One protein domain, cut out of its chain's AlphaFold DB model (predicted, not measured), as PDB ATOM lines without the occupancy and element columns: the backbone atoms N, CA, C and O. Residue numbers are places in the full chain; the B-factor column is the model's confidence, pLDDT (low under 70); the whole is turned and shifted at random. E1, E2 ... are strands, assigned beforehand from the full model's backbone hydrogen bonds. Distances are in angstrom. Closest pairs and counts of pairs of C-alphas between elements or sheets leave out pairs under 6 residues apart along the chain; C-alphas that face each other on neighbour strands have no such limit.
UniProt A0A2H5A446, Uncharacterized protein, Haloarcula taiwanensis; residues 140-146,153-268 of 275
ATOM      1  N   THR A 140     188.584 168.143 197.092       49.22
ATOM      2  CA  THR A 140     189.096 167.087 196.205       49.22
ATOM      3  C   THR A 140     189.556 165.858 196.990       49.22
ATOM      4  O   THR A 140     189.438 164.752 196.493       49.22
ATOM      5  N   SER A 141     190.029 165.989 198.224       46.62
ATOM      6  CA  SER A 141     190.442 164.864 199.072       46.62
ATOM      7  C   SER A 141     189.283 164.003 199.588       46.62
ATOM      8  O   SER A 141     189.539 162.899 200.051       46.62
ATOM      9  N   CYS A 142     188.031 164.450 199.441       43.72
ATOM     10  CA  CYS A 142     186.821 163.682 199.738       43.72
ATOM     11  C   CYS A 142     186.179 163.210 198.413       43.72
ATOM     12  O   CYS A 142     185.490 163.993 197.755       43.72
ATOM     13  N   PRO A 143     186.406 161.961 197.954       44.34
ATOM     14  CA  PRO A 143     185.742 161.444 196.763       44.34
ATOM     15  C   PRO A 143     184.231 161.371 197.004       44.34
ATOM     16  O   PRO A 143     183.798 160.853 198.030       44.34
ATOM     17  N   GLU A 144     183.426 161.781 196.023       43.28
ATOM     18  CA  GLU A 144     181.955 161.654 196.035       43.28
ATOM     19  C   GLU A 144     181.457 160.195 196.195       43.28
ATOM     20  O   GLU A 144     180.261 159.956 196.335       43.28
ATOM     21  N   VAL A 145     182.365 159.208 196.186       38.81
ATOM     22  CA  VAL A 145     182.079 157.765 196.139       38.81
ATOM     23  C   VAL A 145     182.701 156.987 197.313       38.81
ATOM     24  O   VAL A 145     182.855 155.772 197.233       38.81
ATOM     25  N   VAL A 146     183.045 157.624 198.439       40.00
ATOM     26  CA  VAL A 146     183.326 156.856 199.671       40.00
ATOM     27  C   VAL A 146     182.002 156.602 200.392       40.00
ATOM     28  O   VAL A 146     181.578 157.367 201.250       40.00
ATOM     29  N   ILE A 153     182.484 161.693 210.189       42.22
ATOM     30  CA  ILE A 153     183.890 161.800 209.727       42.22
ATOM     31  C   ILE A 153     184.037 162.628 208.432       42.22
ATOM     32  O   ILE A 153     185.153 162.853 207.972       42.22
ATOM     33  N   GLY A 154     182.947 163.139 207.846       43.06
ATOM     34  CA  GLY A 154     182.879 163.791 206.522       43.06
ATOM     35  C   GLY A 154     183.724 165.063 206.286       43.06
ATOM     36  O   GLY A 154     183.177 166.108 205.951       43.06
ATOM     37  N   CYS A 155     185.051 164.949 206.374       55.31
ATOM     38  CA  CYS A 155     186.078 165.977 206.211       55.31
ATOM     39  C   CYS A 155     186.068 167.090 207.294       55.31
ATOM     40  O   CYS A 155     186.340 168.260 207.011       55.31
ATOM     41  N   ARG A 156     185.795 166.695 208.554       60.06
ATOM     42  CA  ARG A 156     186.080 167.483 209.767       60.06
ATOM     43  C   ARG A 156     187.465 167.152 210.307       60.06
ATOM     44  O   ARG A 156     187.771 165.994 210.579       60.06
ATOM     45  N   THR A 157     188.264 168.181 210.514       65.69
ATOM     46  CA  THR A 157     189.608 168.068 211.059       65.69
ATOM     47  C   THR A 157     189.654 168.753 212.411       65.69
ATOM     48  O   THR A 157     189.453 169.961 212.515       65.69
ATOM     49  N   GLU A 158     189.909 167.966 213.448       68.38
ATOM     50  CA  GLU A 158     190.218 168.477 214.776       68.38
ATOM     51  C   GLU A 158     191.698 168.855 214.838       68.38
ATOM     52  O   GLU A 158     192.582 168.024 214.605       68.38
ATOM     53  N   LEU A 159     191.951 170.119 215.152       70.75
ATOM     54  CA  LEU A 159     193.270 170.675 215.388       70.75
ATOM     55  C   LEU A 159     193.569 170.482 216.875       70.75
ATOM     56  O   LEU A 159     193.214 171.313 217.707       70.75
ATOM     57  N   SER A 160     194.152 169.331 217.210       61.28
ATOM     58  CA  SER A 160     194.266 168.816 218.587       61.28
ATOM     59  C   SER A 160     194.940 169.762 219.582       61.28
ATOM     60  O   SER A 160     194.701 169.639 220.775       61.28
ATOM     61  N   GLU A 161     195.756 170.701 219.109       65.19
ATOM     62  CA  GLU A 161     196.450 171.682 219.954       65.19
ATOM     63  C   GLU A 161     195.557 172.860 220.367       65.19
ATOM     64  O   GLU A 161     195.812 173.500 221.381       65.19
ATOM     65  N   THR A 162     194.478 173.124 219.624       68.00
ATOM     66  CA  THR A 162     193.612 174.301 219.825       68.00
ATOM     67  C   THR A 162     192.204 173.955 220.298       68.00
ATOM     68  O   THR A 162     191.441 174.844 220.668       68.00
ATOM     69  N   GLY A 163     191.810 172.678 220.225       75.56
ATOM     70  CA  GLY A 163     190.411 172.273 220.400       75.56
ATOM     71  C   GLY A 163     189.482 172.802 219.296       75.56
ATOM     72  O   GLY A 163     188.258 172.723 219.422       75.56
ATOM     73  N   ILE A 164     190.038 173.347 218.206       82.75
ATOM     74  CA  ILE A 164     189.275 173.872 217.074       82.75
ATOM     75  C   ILE A 164     189.003 172.741 216.082       82.75
ATOM     76  O   ILE A 164     189.894 171.995 215.681       82.75
ATOM     77  N   THR A 165     187.755 172.629 215.639       82.69
ATOM     78  CA  THR A 165     187.335 171.733 214.559       82.69
ATOM     79  C   THR A 165     187.011 172.536 213.307       82.69
ATOM     80  O   THR A 165     186.250 173.504 213.365       82.69
ATOM     81  N   VAL A 166     187.539 172.107 212.163       79.69
ATOM     82  CA  VAL A 166     187.326 172.750 210.860       79.69
ATOM     83  C   VAL A 166     186.677 171.777 209.881       79.69
ATOM     84  O   VAL A 166     187.087 170.628 209.789       79.69
ATOM     85  N   ASP A 167     185.680 172.242 209.134       79.00
ATOM     86  CA  ASP A 167     185.030 171.548 208.018       79.00
ATOM     87  C   ASP A 167     185.389 172.266 206.710       79.00
ATOM     88  O   ASP A 167     185.261 173.491 206.602       79.00
ATOM     89  N   TYR A 168     185.780 171.507 205.684       74.62
ATOM     90  CA  TYR A 168     186.067 172.038 204.349       74.62
ATOM     91  C   TYR A 168     184.919 172.872 203.748       74.62
ATOM     92  O   TYR A 168     185.178 173.712 202.892       74.62
ATOM     93  N   ARG A 169     183.667 172.686 204.190       74.38
ATOM     94  CA  ARG A 169     182.482 173.458 203.757       74.38
ATOM     95  C   ARG A 169     182.367 174.847 204.393       74.38
ATOM     96  O   ARG A 169     181.327 175.497 204.274       74.38
ATOM     97  N   GLY A 170     183.397 175.292 205.110       77.31
ATOM     98  CA  GLY A 170     183.432 176.621 205.715       77.31
ATOM     99  C   GLY A 170     183.045 176.669 207.188       77.31
ATOM    100  O   GLY A 170     182.960 177.767 207.728       77.31
ATOM    101  N   GLN A 171     182.809 175.540 207.865       84.75
ATOM    102  CA  GLN A 171     182.519 175.568 209.302       84.75
ATOM    103  C   GLN A 171     183.815 175.566 210.120       84.75
ATOM    104  O   GLN A 171     184.694 174.742 209.889       84.75
ATOM    105  N   ILE A 172     183.914 176.452 211.108       86.94
ATOM    106  CA  ILE A 172     185.011 176.489 212.085       86.94
ATOM    107  C   ILE A 172     184.383 176.582 213.471       86.94
ATOM    108  O   ILE A 172     183.598 177.493 213.728       86.94
ATOM    109  N   LYS A 173     184.702 175.649 214.363       86.25
ATOM    110  CA  LYS A 173     184.098 175.554 215.694       86.25
ATOM    111  C   LYS A 173     185.179 175.432 216.761       86.25
ATOM    112  O   LYS A 173     186.019 174.550 216.649       86.25
ATOM    113  N   GLY A 174     185.097 176.250 217.802       86.81
ATOM    114  CA  GLY A 174     185.897 176.123 219.021       86.81
ATOM    115  C   GLY A 174     185.011 176.095 220.266       86.81
ATOM    116  O   GLY A 174     183.792 175.899 220.179       86.81
ATOM    117  N   GLU A 175     185.612 176.285 221.437       86.38
ATOM    118  CA  GLU A 175     184.869 176.358 222.695       86.38
ATOM    119  C   GLU A 175     184.028 177.644 222.751       86.38
ATOM    120  O   GLU A 175     184.545 178.757 222.741       86.38
ATOM    121  N   GLY A 176     182.702 177.500 222.777       84.94
ATOM    122  CA  GLY A 176     181.776 178.633 222.890       84.94
ATOM    123  C   GLY A 176     181.547 179.444 221.608       84.94
ATOM    124  O   GLY A 176     180.721 180.354 221.625       84.94
ATOM    125  N   TRP A 177     182.195 179.105 220.487       87.25
ATOM    126  CA  TRP A 177     182.032 179.817 219.213       87.25
ATOM    127  C   TRP A 177     181.944 178.880 218.001       87.25
ATOM    128  O   TRP A 177     182.440 177.752 217.995       87.25
ATOM    129  N   ASN A 178     181.262 179.346 216.954       87.69
ATOM    130  CA  ASN A 178     181.014 178.585 215.732       87.69
ATOM    131  C   ASN A 178     180.794 179.540 214.557       87.69
ATOM    132  O   ASN A 178     179.783 180.237 214.515       87.69
ATOM    133  N   HIS A 179     181.715 179.535 213.600       86.00
ATOM    134  CA  HIS A 179     181.633 180.310 212.366       86.00
ATOM    135  C   HIS A 179     181.205 179.437 211.203       86.00
ATOM    136  O   HIS A 179     181.626 178.284 211.086       86.00
ATOM    137  N   ARG A 180     180.408 180.016 210.302       84.19
ATOM    138  CA  ARG A 180     180.111 179.412 209.004       84.19
ATOM    139  C   ARG A 180     180.433 180.381 207.876       84.19
ATOM    140  O   ARG A 180     179.753 181.379 207.654       84.19
ATOM    141  N   LEU A 181     181.528 180.098 207.192       84.12
ATOM    142  CA  LEU A 181     182.047 180.925 206.123       84.12
ATOM    143  C   LEU A 181     181.234 180.716 204.838       84.12
ATOM    144  O   LEU A 181     180.829 179.592 204.533       84.12
ATOM    145  N   PRO A 182     181.043 181.772 204.030       79.00
ATOM    146  CA  PRO A 182     180.296 181.693 202.775       79.00
ATOM    147  C   PRO A 182     181.077 181.006 201.637       79.00
ATOM    148  O   PRO A 182     180.601 180.969 200.506       79.00
ATOM    149  N   MET A 183     182.280 180.487 201.904       82.38
ATOM    150  CA  MET A 183     183.156 179.806 200.943       82.38
ATOM    151  C   MET A 183     183.769 178.551 201.574       82.38
ATOM    152  O   MET A 183     183.987 178.518 202.786       82.38
ATOM    153  N   ASP A 184     184.122 177.569 200.739       83.25
ATOM    154  CA  ASP A 184     184.869 176.381 201.163       83.25
ATOM    155  C   ASP A 184     186.237 176.784 201.744       83.25
ATOM    156  O   ASP A 184     186.925 177.679 201.236       83.25
ATOM    157  N   ILE A 185     186.674 176.059 202.767       83.38
ATOM    158  CA  ILE A 185     188.027 176.135 203.314       83.38
ATOM    159  C   ILE A 185     188.930 175.240 202.472       83.38
ATOM    160  O   ILE A 185     188.658 174.059 202.266       83.38
ATOM    161  N   LYS A 186     190.007 175.832 201.952       83.00
ATOM    162  CA  LYS A 186     191.036 175.126 201.189       83.00
ATOM    163  C   LYS A 186     192.179 174.647 202.077       83.00
ATOM    164  O   LYS A 186     192.669 173.554 201.838       83.00
ATOM    165  N   TYR A 187     192.632 175.483 203.012       84.56
ATOM    166  CA  TYR A 187     193.671 175.152 203.992       84.56
ATOM    167  C   TYR A 187     193.320 175.781 205.343       84.56
ATOM    168  O   TYR A 187     192.768 176.885 205.358       84.56
ATOM    169  N   ALA A 188     193.676 175.127 206.449       85.44
ATOM    170  CA  ALA A 188     193.531 175.680 207.797       85.44
ATOM    171  C   ALA A 188     194.735 175.322 208.686       85.44
ATOM    172  O   ALA A 188     194.840 174.200 209.164       85.44
ATOM    173  N   TYR A 189     195.652 176.258 208.904       83.75
ATOM    174  CA  TYR A 189     196.862 176.038 209.691       83.75
ATOM    175  C   TYR A 189     196.665 176.477 211.143       83.75
ATOM    176  O   TYR A 189     196.419 177.668 211.362       83.75
ATOM    177  N   PRO A 190     196.796 175.572 212.127       79.31
ATOM    178  CA  PRO A 190     196.932 175.988 213.514       79.31
ATOM    179  C   PRO A 190     198.255 176.752 213.701       79.31
ATOM    180  O   PRO A 190     199.281 176.414 213.100       79.31
ATOM    181  N   ILE A 191     198.210 177.821 214.494       76.94
ATOM    182  CA  ILE A 191     199.369 178.611 214.923       76.94
ATOM    183  C   ILE A 191     199.204 178.857 216.418       76.94
ATOM    184  O   ILE A 191     198.452 179.750 216.798       76.94
ATOM    185  N   ASP A 192     199.855 178.050 217.253       76.88
ATOM    186  CA  ASP A 192     199.629 178.036 218.702       76.88
ATOM    187  C   ASP A 192     198.130 177.889 219.015       76.88
ATOM    188  O   ASP A 192     197.521 176.914 218.590       76.88
ATOM    189  N   ASP A 193     197.510 178.864 219.687       76.81
ATOM    190  CA  ASP A 193     196.075 178.909 220.000       76.81
ATOM    191  C   ASP A 193     195.212 179.573 218.902       76.81
ATOM    192  O   ASP A 193     194.020 179.820 219.089       76.81
ATOM    193  N   ARG A 194     195.806 179.880 217.745       85.06
ATOM    194  CA  ARG A 194     195.209 180.652 216.645       85.06
ATOM    195  C   ARG A 194     195.018 179.789 215.403       85.06
ATOM    196  O   ARG A 194     195.573 178.697 215.270       85.06
ATOM    197  N   LEU A 195     194.233 180.292 214.452       88.00
ATOM    198  CA  LEU A 195     193.922 179.572 213.219       88.00
ATOM    199  C   LEU A 195     194.024 180.467 211.984       88.00
ATOM    200  O   LEU A 195     193.293 181.447 211.842       88.00
ATOM    201  N   LEU A 196     194.868 180.070 211.035       90.00
ATOM    202  CA  LEU A 196     195.003 180.707 209.731       90.00
ATOM    203  C   LEU A 196     194.272 179.903 208.655       90.00
ATOM    204  O   LEU A 196     194.591 178.746 208.405       90.00
ATOM    205  N   VAL A 197     193.330 180.524 207.957       90.38
ATOM    206  CA  VAL A 197     192.438 179.851 207.008       90.38
ATOM    207  C   VAL A 197     192.559 180.469 205.624       90.38
ATOM    208  O   VAL A 197     192.421 181.678 205.471       90.38
ATOM    209  N   LEU A 198     192.744 179.638 204.598       90.50
ATOM    210  CA  LEU A 198     192.615 180.029 203.194       90.50
ATOM    211  C   LEU A 198     191.276 179.537 202.638       90.50
ATOM    212  O   LEU A 198     191.014 178.336 202.619       90.50
ATOM    213  N   LEU A 199     190.479 180.450 202.093       88.69
ATOM    214  CA  LEU A 199     189.197 180.166 201.452       88.69
ATOM    215  C   LEU A 199     189.340 179.970 199.947       88.69
ATOM    216  O   LEU A 199     190.130 180.638 199.266       88.69
ATOM    217  N   ARG A 200     188.525 179.071 199.398       84.44
ATOM    218  CA  ARG A 200     188.481 178.774 197.970       84.44
ATOM    219  C   ARG A 200     187.519 179.719 197.258       84.44
ATOM    220  O   ARG A 200     186.303 179.643 197.417       84.44
ATOM    221  N   ARG A 201     188.063 180.581 196.397       79.50
ATOM    222  CA  ARG A 201     187.261 181.486 195.562       79.50
ATOM    223  C   ARG A 201     186.242 180.720 194.711       79.50
ATOM    224  O   ARG A 201     186.585 179.708 194.101       79.50
ATOM    225  N   GLY A 202     185.041 181.289 194.591       70.06
ATOM    226  CA  GLY A 202     184.005 180.815 193.668       70.06
ATOM    227  C   GLY A 202     183.350 179.507 194.105       70.06
ATOM    228  O   GLY A 202     182.783 178.812 193.271       70.06
ATOM    229  N   THR A 203     183.471 179.165 195.386       68.69
ATOM    230  CA  THR A 203     182.723 178.071 196.005       68.69
ATOM    231  C   THR A 203     181.637 178.645 196.895       68.69
ATOM    232  O   THR A 203     181.822 179.710 197.483       68.69
ATOM    233  N   GLU A 204     180.511 177.947 196.963       62.81
ATOM    234  CA  GLU A 204     179.426 178.259 197.886       62.81
ATOM    235  C   GLU A 204     179.647 177.460 199.170       62.81
ATOM    236  O   GLU A 204     179.634 176.230 199.145       62.81
ATOM    237  N   GLY A 205     179.894 178.166 200.273       59.78
ATOM    238  CA  GLY A 205     179.894 177.595 201.618       59.78
ATOM    239  C   GLY A 205     178.507 177.656 202.264       59.78
ATOM    240  O   GLY A 205     177.503 177.994 201.634       59.78
ATOM    241  N   VAL A 206     178.445 177.361 203.562       60.03
ATOM    242  CA  VAL A 206     177.211 177.483 204.355       60.03
ATOM    243  C   VAL A 206     177.139 178.902 204.927       60.03
ATOM    244  O   VAL A 206     177.585 179.136 206.041       60.03
ATOM    245  N   SER A 207     176.631 179.871 204.162       60.62
ATOM    246  CA  SER A 207     176.653 181.297 204.538       60.62
ATOM    247  C   SER A 207     176.056 181.603 205.923       60.62
ATOM    248  O   SER A 207     174.850 181.461 206.126       60.62
ATOM    249  N   ASP A 208     176.882 182.110 206.847       64.38
ATOM    250  CA  ASP A 208     176.443 182.978 207.947       64.38
ATOM    251  C   ASP A 208     176.345 184.425 207.424       64.38
ATOM    252  O   ASP A 208     177.326 184.937 206.874       64.38
ATOM    253  N   PRO A 209     175.198 185.114 207.574       58.25
ATOM    254  CA  PRO A 209     175.041 186.496 207.115       58.25
ATOM    255  C   PRO A 209     176.018 187.484 207.773       58.25
ATOM    256  O   PRO A 209     176.223 188.573 207.241       58.25
ATOM    257  N   ASN A 210     176.634 187.124 208.902       62.47
ATOM    258  CA  ASN A 210     177.525 188.004 209.657       62.47
ATOM    259  C   ASN A 210     178.996 187.920 209.220       62.47
ATOM    260  O   ASN A 210     179.811 188.725 209.675       62.47
ATOM    261  N   VAL A 211     179.362 186.979 208.340       67.69
ATOM    262  CA  VAL A 211     180.753 186.793 207.908       67.69
ATOM    263  C   VAL A 211     180.931 187.190 206.445       67.69
ATOM    264  O   VAL A 211     180.906 186.365 205.532       67.69
ATOM    265  N   GLU A 212     181.168 188.483 206.206       68.06
ATOM    266  CA  GLU A 212     181.503 188.975 204.867       68.06
ATOM    267  C   GLU A 212     182.916 188.514 204.465       68.06
ATOM    268  O   GLU A 212     183.911 188.818 205.136       68.06
ATOM    269  N   CYS A 213     183.012 187.800 203.341       71.94
ATOM    270  CA  CYS A 213     184.286 187.393 202.755       71.94
ATOM    271  C   CYS A 213     184.394 187.889 201.311       71.94
ATOM    272  O   CYS A 213     183.665 187.448 200.423       71.94
ATOM    273  N   LYS A 214     185.353 188.786 201.058       76.62
ATOM    274  CA  LYS A 214     185.667 189.248 199.701       76.62
ATOM    275  C   LYS A 214     186.609 188.250 199.025       76.62
ATOM    276  O   LYS A 214     187.608 187.880 199.640       76.62
ATOM    277  N   PRO A 215     186.382 187.864 197.754       74.44
ATOM    278  CA  PRO A 215     187.236 186.901 197.060       74.44
ATOM    279  C   PRO A 215     188.728 187.258 197.032       74.44
ATOM    280  O   PRO A 215     189.558 186.359 197.044       74.44
ATOM    281  N   SER A 216     189.073 188.549 196.998       79.56
ATOM    282  CA  SER A 216     190.459 189.045 197.006       79.56
ATOM    283  C   SER A 216     191.095 189.115 198.402       79.56
ATOM    284  O   SER A 216     192.284 189.382 198.518       79.56
ATOM    285  N   ARG A 217     190.320 188.864 199.465       84.00
ATOM    286  CA  ARG A 217     190.760 188.817 200.870       84.00
ATOM    287  C   ARG A 217     190.384 187.473 201.477       84.00
ATOM    288  O   ARG A 217     189.640 187.388 202.451       84.00
ATOM    289  N   ASN A 218     190.840 186.415 200.821       89.69
ATOM    290  CA  ASN A 218     190.434 185.047 201.103       89.69
ATOM    291  C   ASN A 218     191.342 184.323 202.104       89.69
ATOM    292  O   ASN A 218     191.223 183.112 202.234       89.69
ATOM    293  N   ILE A 219     192.231 185.036 202.798       91.94
ATOM    294  CA  ILE A 219     192.963 184.507 203.951       91.94
ATOM    295  C   ILE A 219     192.436 185.206 205.203       91.94
ATOM    296  O   ILE A 219     192.382 186.439 205.245       91.94
ATOM    297  N   LEU A 220     192.044 184.415 206.195       92.31
ATOM    298  CA  LEU A 220     191.501 184.862 207.472       92.31
ATOM    299  C   LEU A 220     192.367 184.335 208.611       92.31
ATOM    300  O   LEU A 220     192.771 183.176 208.575       92.31
ATOM    301  N   TYR A 221     192.585 185.156 209.631       91.75
ATOM    302  CA  TYR A 221     193.272 184.747 210.847       91.75
ATOM    303  C   TYR A 221     192.363 184.914 212.056       91.75
ATOM    304  O   TYR A 221     191.853 186.010 212.303       91.75
ATOM    305  N   PHE A 222     192.147 183.823 212.780       90.75
ATOM    306  CA  PHE A 222     191.298 183.744 213.959       90.75
ATOM    307  C   PHE A 222     192.151 183.633 215.219       90.75
ATOM    308  O   PHE A 222     193.143 182.906 215.223       90.75
ATOM    309  N   ASP A 223     191.746 184.319 216.285       89.69
ATOM    310  CA  ASP A 223     192.258 184.041 217.629       89.69
ATOM    311  C   ASP A 223     191.556 182.841 218.284       89.69
ATOM    312  O   ASP A 223     190.587 182.299 217.746       89.69
ATOM    313  N   SER A 224     192.029 182.446 219.468       86.12
ATOM    314  CA  SER A 224     191.459 181.358 220.276       86.12
ATOM    315  C   SER A 224     189.997 181.576 220.671       86.12
ATOM    316  O   SER A 224     189.239 180.619 220.834       86.12
ATOM    317  N   GLY A 225     189.557 182.835 220.762       88.31
ATOM    318  CA  GLY A 225     188.162 183.206 221.002       88.31
ATOM    319  C   GLY A 225     187.277 183.154 219.754       88.31
ATOM    320  O   GLY A 225     186.098 183.501 219.828       88.31
ATOM    321  N   GLY A 226     187.830 182.768 218.603       87.06
ATOM    322  CA  GLY A 226     187.123 182.722 217.331       87.06
ATOM    323  C   GLY A 226     186.950 184.086 216.671       87.06
ATOM    324  O   GLY A 226     186.193 184.198 215.715       87.06
ATOM    325  N   ASN A 227     187.607 185.151 217.122       90.69
ATOM    326  CA  ASN A 227     187.492 186.451 216.463       90.69
ATOM    327  C   ASN A 227     188.476 186.548 215.299       90.69
ATOM    328  O   ASN A 227     189.640 186.174 215.425       90.69
ATOM    329  N   ILE A 228     188.034 187.123 214.178       90.25
ATOM    330  CA  ILE A 228     188.926 187.427 213.054       90.25
ATOM    331  C   ILE A 228     189.829 188.598 213.462       90.25
ATOM    332  O   ILE A 228     189.378 189.744 213.486       90.25
ATOM    333  N   LYS A 229     191.103 188.322 213.758       91.31
ATOM    334  CA  LYS A 229     192.113 189.342 214.081       91.31
ATOM    335  C   LYS A 229     192.477 190.170 212.862       91.31
ATOM    336  O   LYS A 229     192.507 191.396 212.929       91.31
ATOM    337  N   TRP A 230     192.715 189.501 211.738       92.19
ATOM    338  CA  TRP A 230     193.021 190.163 210.481       92.19
ATOM    339  C   TRP A 230     192.562 189.343 209.276       92.19
ATOM    340  O   TRP A 230     192.249 188.152 209.351       92.19
ATOM    341  N   ARG A 231     192.491 190.033 208.138       91.88
ATOM    342  CA  ARG A 231     192.259 189.447 206.817       91.88
ATOM    343  C   ARG A 231     193.394 189.892 205.915       91.88
ATOM    344  O   ARG A 231     193.702 191.084 205.922       91.88
ATOM    345  N   ALA A 232     193.974 188.974 205.147       90.38
ATOM    346  CA  ALA A 232     195.102 189.345 204.302       90.38
ATOM    347  C   ALA A 232     194.704 190.458 203.333       90.38
ATOM    348  O   ALA A 232     193.588 190.478 202.787       90.38
ATOM    349  N   GLN A 233     195.627 191.388 203.114       86.81
ATOM    350  CA  GLN A 233     195.422 192.429 202.120       86.81
ATOM    351  C   GLN A 233     195.345 191.799 200.721       86.81
ATOM    352  O   GLN A 233     196.009 190.792 200.466       86.81
ATOM    353  N   PRO A 234     194.553 192.358 199.791       83.25
ATOM    354  CA  PRO A 234     194.573 191.901 198.410       83.25
ATOM    355  C   PRO A 234     195.974 192.075 197.829       83.25
ATOM    356  O   PRO A 234     196.521 193.176 197.877       83.25
ATOM    357  N   SER A 235     196.520 191.030 197.213       83.75
ATOM    358  CA  SER A 235     197.681 191.212 196.342       83.75
ATOM    359  C   SER A 235     197.249 191.956 195.078       83.75
ATOM    360  O   SER A 235     196.097 191.846 194.647       83.75
ATOM    361  N   LYS A 236     198.175 192.679 194.445       84.56
ATOM    362  CA  LYS A 236     197.966 193.284 193.123       84.56
ATOM    363  C   LYS A 236     198.726 192.506 192.053       84.56
ATOM    364  O   LYS A 236     199.808 191.990 192.323       84.56
ATOM    365  N   ALA A 237     198.139 192.386 190.870       81.38
ATOM    366  CA  ALA A 237     198.849 191.978 189.666       81.38
ATOM    367  C   ALA A 237     199.635 193.169 189.079       81.38
ATOM    368  O   ALA A 237     199.509 194.301 189.551       81.38
ATOM    369  N   ASN A 238     200.457 192.919 188.055       78.31
ATOM    370  CA  ASN A 238     201.298 193.950 187.426       78.31
ATOM    371  C   ASN A 238     200.487 195.073 186.758       78.31
ATOM    372  O   ASN A 238     200.981 196.186 186.610       78.31
ATOM    373  N   ASP A 239     199.247 194.788 186.367       81.75
ATOM    374  CA  ASP A 239     198.275 195.751 185.833       81.75
ATOM    375  C   ASP A 239     197.549 196.555 186.932       81.75
ATOM    376  O   ASP A 239     196.742 197.436 186.636       81.75
ATOM    377  N   GLY A 240     197.842 196.280 188.206       81.19
ATOM    378  CA  GLY A 240     197.219 196.918 189.360       81.19
ATOM    379  C   GLY A 240     195.903 196.279 189.810       81.19
ATOM    380  O   GLY A 240     195.362 196.708 190.837       81.19
ATOM    381  N   GLU A 241     195.396 195.250 189.118       85.12
ATOM    382  CA  GLU A 241     194.166 194.565 189.514       85.12
ATOM    383  C   GLU A 241     194.353 193.772 190.810       85.12
ATOM    384  O   GLU A 241     195.376 193.122 191.047       85.12
ATOM    385  N   GLN A 242     193.330 193.795 191.670       85.38
ATOM    386  CA  GLN A 242     193.332 192.989 192.884       85.38
ATOM    387  C   GLN A 242     193.163 191.514 192.538       85.38
ATOM    388  O   GLN A 242     192.182 191.100 191.920       85.38
ATOM    389  N   THR A 243     194.088 190.704 193.026       86.25
ATOM    390  CA  THR A 243     194.061 189.258 192.876       86.25
ATOM    391  C   THR A 243     193.798 188.573 194.216       86.25
ATOM    392  O   THR A 243     193.732 189.207 195.268       86.25
ATOM    393  N   HIS A 244     193.581 187.263 194.168       87.19
ATOM    394  CA  HIS A 244     193.329 186.423 195.338       87.19
ATOM    395  C   HIS A 244     194.457 185.416 195.526       87.19
ATOM    396  O   HIS A 244     195.201 185.103 194.587       87.19
ATOM    397  N   TYR A 245     194.542 184.858 196.727       89.62
ATOM    398  CA  TYR A 245     195.521 183.837 197.060       89.62
ATOM    399  C   TYR A 245     195.016 182.461 196.629       89.62
ATOM    400  O   TYR A 245     193.871 182.086 196.883       89.62
ATOM    401  N   ARG A 246     195.856 181.698 195.933       85.69
ATOM    402  CA  ARG A 246     195.550 180.337 195.476       85.69
ATOM    403  C   ARG A 246     196.154 179.293 196.383       85.69
ATOM    404  O   ARG A 246     195.481 178.307 196.673       85.69
ATOM    405  N   ASN A 247     197.405 179.480 196.781       84.12
ATOM    406  CA  ASN A 247     198.093 178.581 197.691       84.12
ATOM    407  C   ASN A 247     198.685 179.376 198.847       84.12
ATOM    408  O   ASN A 247     199.034 180.538 198.667       84.12
ATOM    409  N   LEU A 248     198.786 178.722 199.997       83.31
ATOM    410  CA  LEU A 248     199.350 179.263 201.219       83.31
ATOM    411  C   LEU A 248     200.260 178.189 201.802       83.31
ATOM    412  O   LEU A 248     199.870 177.019 201.855       83.31
ATOM    413  N   TRP A 249     201.450 178.584 202.215       81.12
ATOM    414  CA  TRP A 249     202.431 177.752 202.881       81.12
ATOM    415  C   TRP A 249     202.899 178.481 204.132       81.12
ATOM    416  O   TRP A 249     203.236 179.656 204.071       81.12
ATOM    417  N   ARG A 250     202.938 177.762 205.247       74.75
ATOM    418  CA  ARG A 250     203.725 178.138 206.413       74.75
ATOM    419  C   ARG A 250     205.093 177.461 206.331       74.75
ATOM    420  O   ARG A 250     205.114 176.268 206.010       74.75
ATOM    421  N   TYR A 251     206.157 178.207 206.586       70.75
ATOM    422  CA  TYR A 251     207.524 177.714 206.762       70.75
ATOM    423  C   TYR A 251     208.094 178.437 207.981       70.75
ATOM    424  O   TYR A 251     208.255 179.656 207.930       70.75
ATOM    425  N   ASP A 252     208.259 177.719 209.090       71.94
ATOM    426  CA  ASP A 252     208.515 178.294 210.415       71.94
ATOM    427  C   ASP A 252     207.540 179.441 210.755       71.94
ATOM    428  O   ASP A 252     206.315 179.241 210.788       71.94
ATOM    429  N   ASP A 253     208.076 180.646 210.954       71.69
ATOM    430  CA  ASP A 253     207.334 181.867 211.281       71.69
ATOM    431  C   ASP A 253     206.892 182.659 210.038       71.69
ATOM    432  O   ASP A 253     206.257 183.710 210.142       71.69
ATOM    433  N   ARG A 254     207.204 182.159 208.836       78.31
ATOM    434  CA  ARG A 254     206.930 182.839 207.566       78.31
ATOM    435  C   ARG A 254     205.670 182.298 206.909       78.31
ATOM    436  O   ARG A 254     205.427 181.086 206.847       78.31
ATOM    437  N   LEU A 255     204.885 183.208 206.337       83.94
ATOM    438  CA  LEU A 255     203.711 182.879 205.536       83.94
ATOM    439  C   LEU A 255     203.958 183.238 204.078       83.94
ATOM    440  O   LEU A 255     204.007 184.401 203.701       83.94
ATOM    441  N   LEU A 256     204.053 182.226 203.229       87.19
ATOM    442  CA  LEU A 256     204.232 182.392 201.793       87.19
ATOM    443  C   LEU A 256     202.926 182.083 201.077       87.19
ATOM    444  O   LEU A 256     202.247 181.101 201.381       87.19
ATOM    445  N   ALA A 257     202.575 182.877 200.075       86.12
ATOM    446  CA  ALA A 257     201.367 182.658 199.300       86.12
ATOM    447  C   ALA A 257     201.614 182.807 197.800       86.12
ATOM    448  O   ALA A 257     202.357 183.670 197.343       86.12
ATOM    449  N   ARG A 258     200.940 181.966 197.008       87.75
ATOM    450  CA  ARG A 258     200.898 182.103 195.547       87.75
ATOM    451  C   ARG A 258     199.588 182.744 195.157       87.75
ATOM    452  O   ARG A 258     198.520 182.243 195.520       87.75
ATOM    453  N   THR A 259     199.660 183.800 194.370       87.50
ATOM    454  CA  THR A 259     198.495 184.550 193.912       87.50
ATOM    455  C   THR A 259     197.922 183.955 192.624       87.50
ATOM    456  O   THR A 259     198.553 183.140 191.940       87.50
ATOM    457  N   ALA A 260     196.708 184.359 192.246       85.31
ATOM    458  CA  ALA A 260     196.139 183.959 190.960       85.31
ATOM    459  C   ALA A 260     196.836 184.599 189.753       85.31
ATOM    460  O   ALA A 260     196.747 184.044 188.660       85.31
ATOM    461  N   ALA A 261     197.580 185.688 189.972       83.81
ATOM    462  CA  ALA A 261     198.466 186.306 188.987       83.81
ATOM    463  C   ALA A 261     199.816 185.571 188.848       83.81
ATOM    464  O   ALA A 261     200.715 186.050 188.171       83.81
ATOM    465  N   GLN A 262     199.956 184.401 189.482       74.50
ATOM    466  CA  GLN A 262     201.164 183.572 189.499       74.50
ATOM    467  C   GLN A 262     202.393 184.206 190.165       74.50
ATOM    468  O   GLN A 262     203.479 183.641 190.060       74.50
ATOM    469  N   SER A 263     202.229 185.300 190.910       79.19
ATOM    470  CA  SER A 263     203.274 185.811 191.796       79.19
ATOM    471  C   SER A 263     203.338 185.012 193.098       79.19
ATOM    472  O   SER A 263     202.332 184.448 193.550       79.19
ATOM    473  N   TYR A 264     204.528 184.975 193.692       84.94
ATOM    474  CA  TYR A 264     204.747 184.549 195.068       84.94
ATOM    475  C   TYR A 264     204.937 185.795 195.918       84.94
ATOM    476  O   TYR A 264     205.611 186.729 195.486       84.94
ATOM    477  N   VAL A 265     204.310 185.812 197.084       85.94
ATOM    478  CA  VAL A 265     204.441 186.898 198.049       85.94
ATOM    479  C   VAL A 265     204.640 186.318 199.435       85.94
ATOM    480  O   VAL A 265     204.141 185.228 199.734       85.94
ATOM    481  N   GLU A 266     205.345 187.064 200.267       89.19
ATOM    482  CA  GLU A 266     205.408 186.822 201.696       89.19
ATOM    483  C   GLU A 266     204.373 187.696 202.400       89.19
ATOM    484  O   GLU A 266     204.106 188.827 201.991       89.19
ATOM    485  N   LEU A 267     203.733 187.130 203.414       89.62
ATOM    486  CA  LEU A 267     202.758 187.796 204.255       89.62
ATOM    487  C   LEU A 267     203.315 187.887 205.669       89.62
ATOM    488  O   LEU A 267     203.798 186.903 206.224       89.62
ATOM    489  N   ASP A 268     203.168 189.058 206.267       89.31
ATOM    490  CA  ASP A 268     203.385 189.257 207.690       89.31
ATOM    491  C   ASP A 268     202.347 188.449 208.488       89.31
ATOM    492  O   ASP A 268     201.138 188.580 208.268       89.31
TER     493      ASP A 268
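This is residues 140 to 146 and 153 to 268 of the 275 residues of an uncharacterized protein of Haloarcula taiwanensis (UniProt A0A2H5A446). Three small antiparallel sheets form a stack of sheets, slabs face to face in turn, with the sheet E5 to E8 in the middle, E1 to E4 over one face and E9 to E11 over the other. The facing is partial: E3 and E4 on one side and E10 and E11 on the other are apart from the strands of the middle sheet, and two long loops, residues 200 to 218 and 232 to 244, add to the outline. The printed part has 123 residues with eleven named strands, E1 to E11 in chain order, and no named helix; the class is all strand, though under half of the residues, 54, are in named elements. Each sheet is a meander, each strand the antiparallel neighbour of the one before, in the orders E1 E2 E3 E4, E5 E6 E7 E8 and E9 E10 E11. The whole is compact, with a radius of gyration of the C-alphas of 14.4 A and spans of 42 by 34 by 28 A.

E5 is residues 185 to 191, 16.4 A long, with C-alpha 185 at (188.027, 176.135, 203.314). E6 is 194 to 199, 16.3 A, E7 is 219 to 222 and E8 is 228 to 231. E1, residues 156 to 159, begins at (186.080, 167.483, 209.767); E2 is 164 to 167, E3 is 171 to 174 and E4 is 177 to 180. E9 is 245 to 251, 16.6 A, E10 is 254 to 259, 16.1 A, and E11, 264 to 267, ends at (202.758, 187.796, 204.255).

Antiparallel E5 and E6 have N 189 and O 196 within hydrogen-bond range at 2.8 A; E6 and E7 have N 197 and O 220 at 2.8 A, and E7 and E8 have N 229 and O 221 at 2.8 A. The sheet E1 to E4 faces this sheet, their best planes 10 degrees apart; the closest C-alphas of E1 and E5, Leu 159 and Pro 190, are 6.7 A apart. Within it, also within hydrogen-bond range, are N 157 and O 166 of E1 and E2 at 2.8 A, N 165 and O 173 of E2 and E3 at 2.8 A, and N 179 and O 172 of E4 and E3 at 2.8 A. The sheet E9 to E11 also faces the sheet E5 to E8, their best planes 15 degrees apart; the closest C-alphas of E6 and E9, Leu 198 and Leu 248, are 7.1 A apart. N 249 and O 256 pair E9 with E10 at 2.8 A, and N 257 and O 265 pair E10 with E11 at 2.8 A.

The C-alphas farthest apart, Gly 176 and Asp 239, are 44.0 A apart. Residues 147 to 152 are not printed, and C-alphas 146 and 153 are 11.2 A apart across the cut. The links E6 to E7 and E8 to E9 are long; the other links between named strands are tight. The mean pLDDT of the printed part is 77.9; residues 140 to 146, 153 to 158, 160 to 162 and 203 to 212 are under 70.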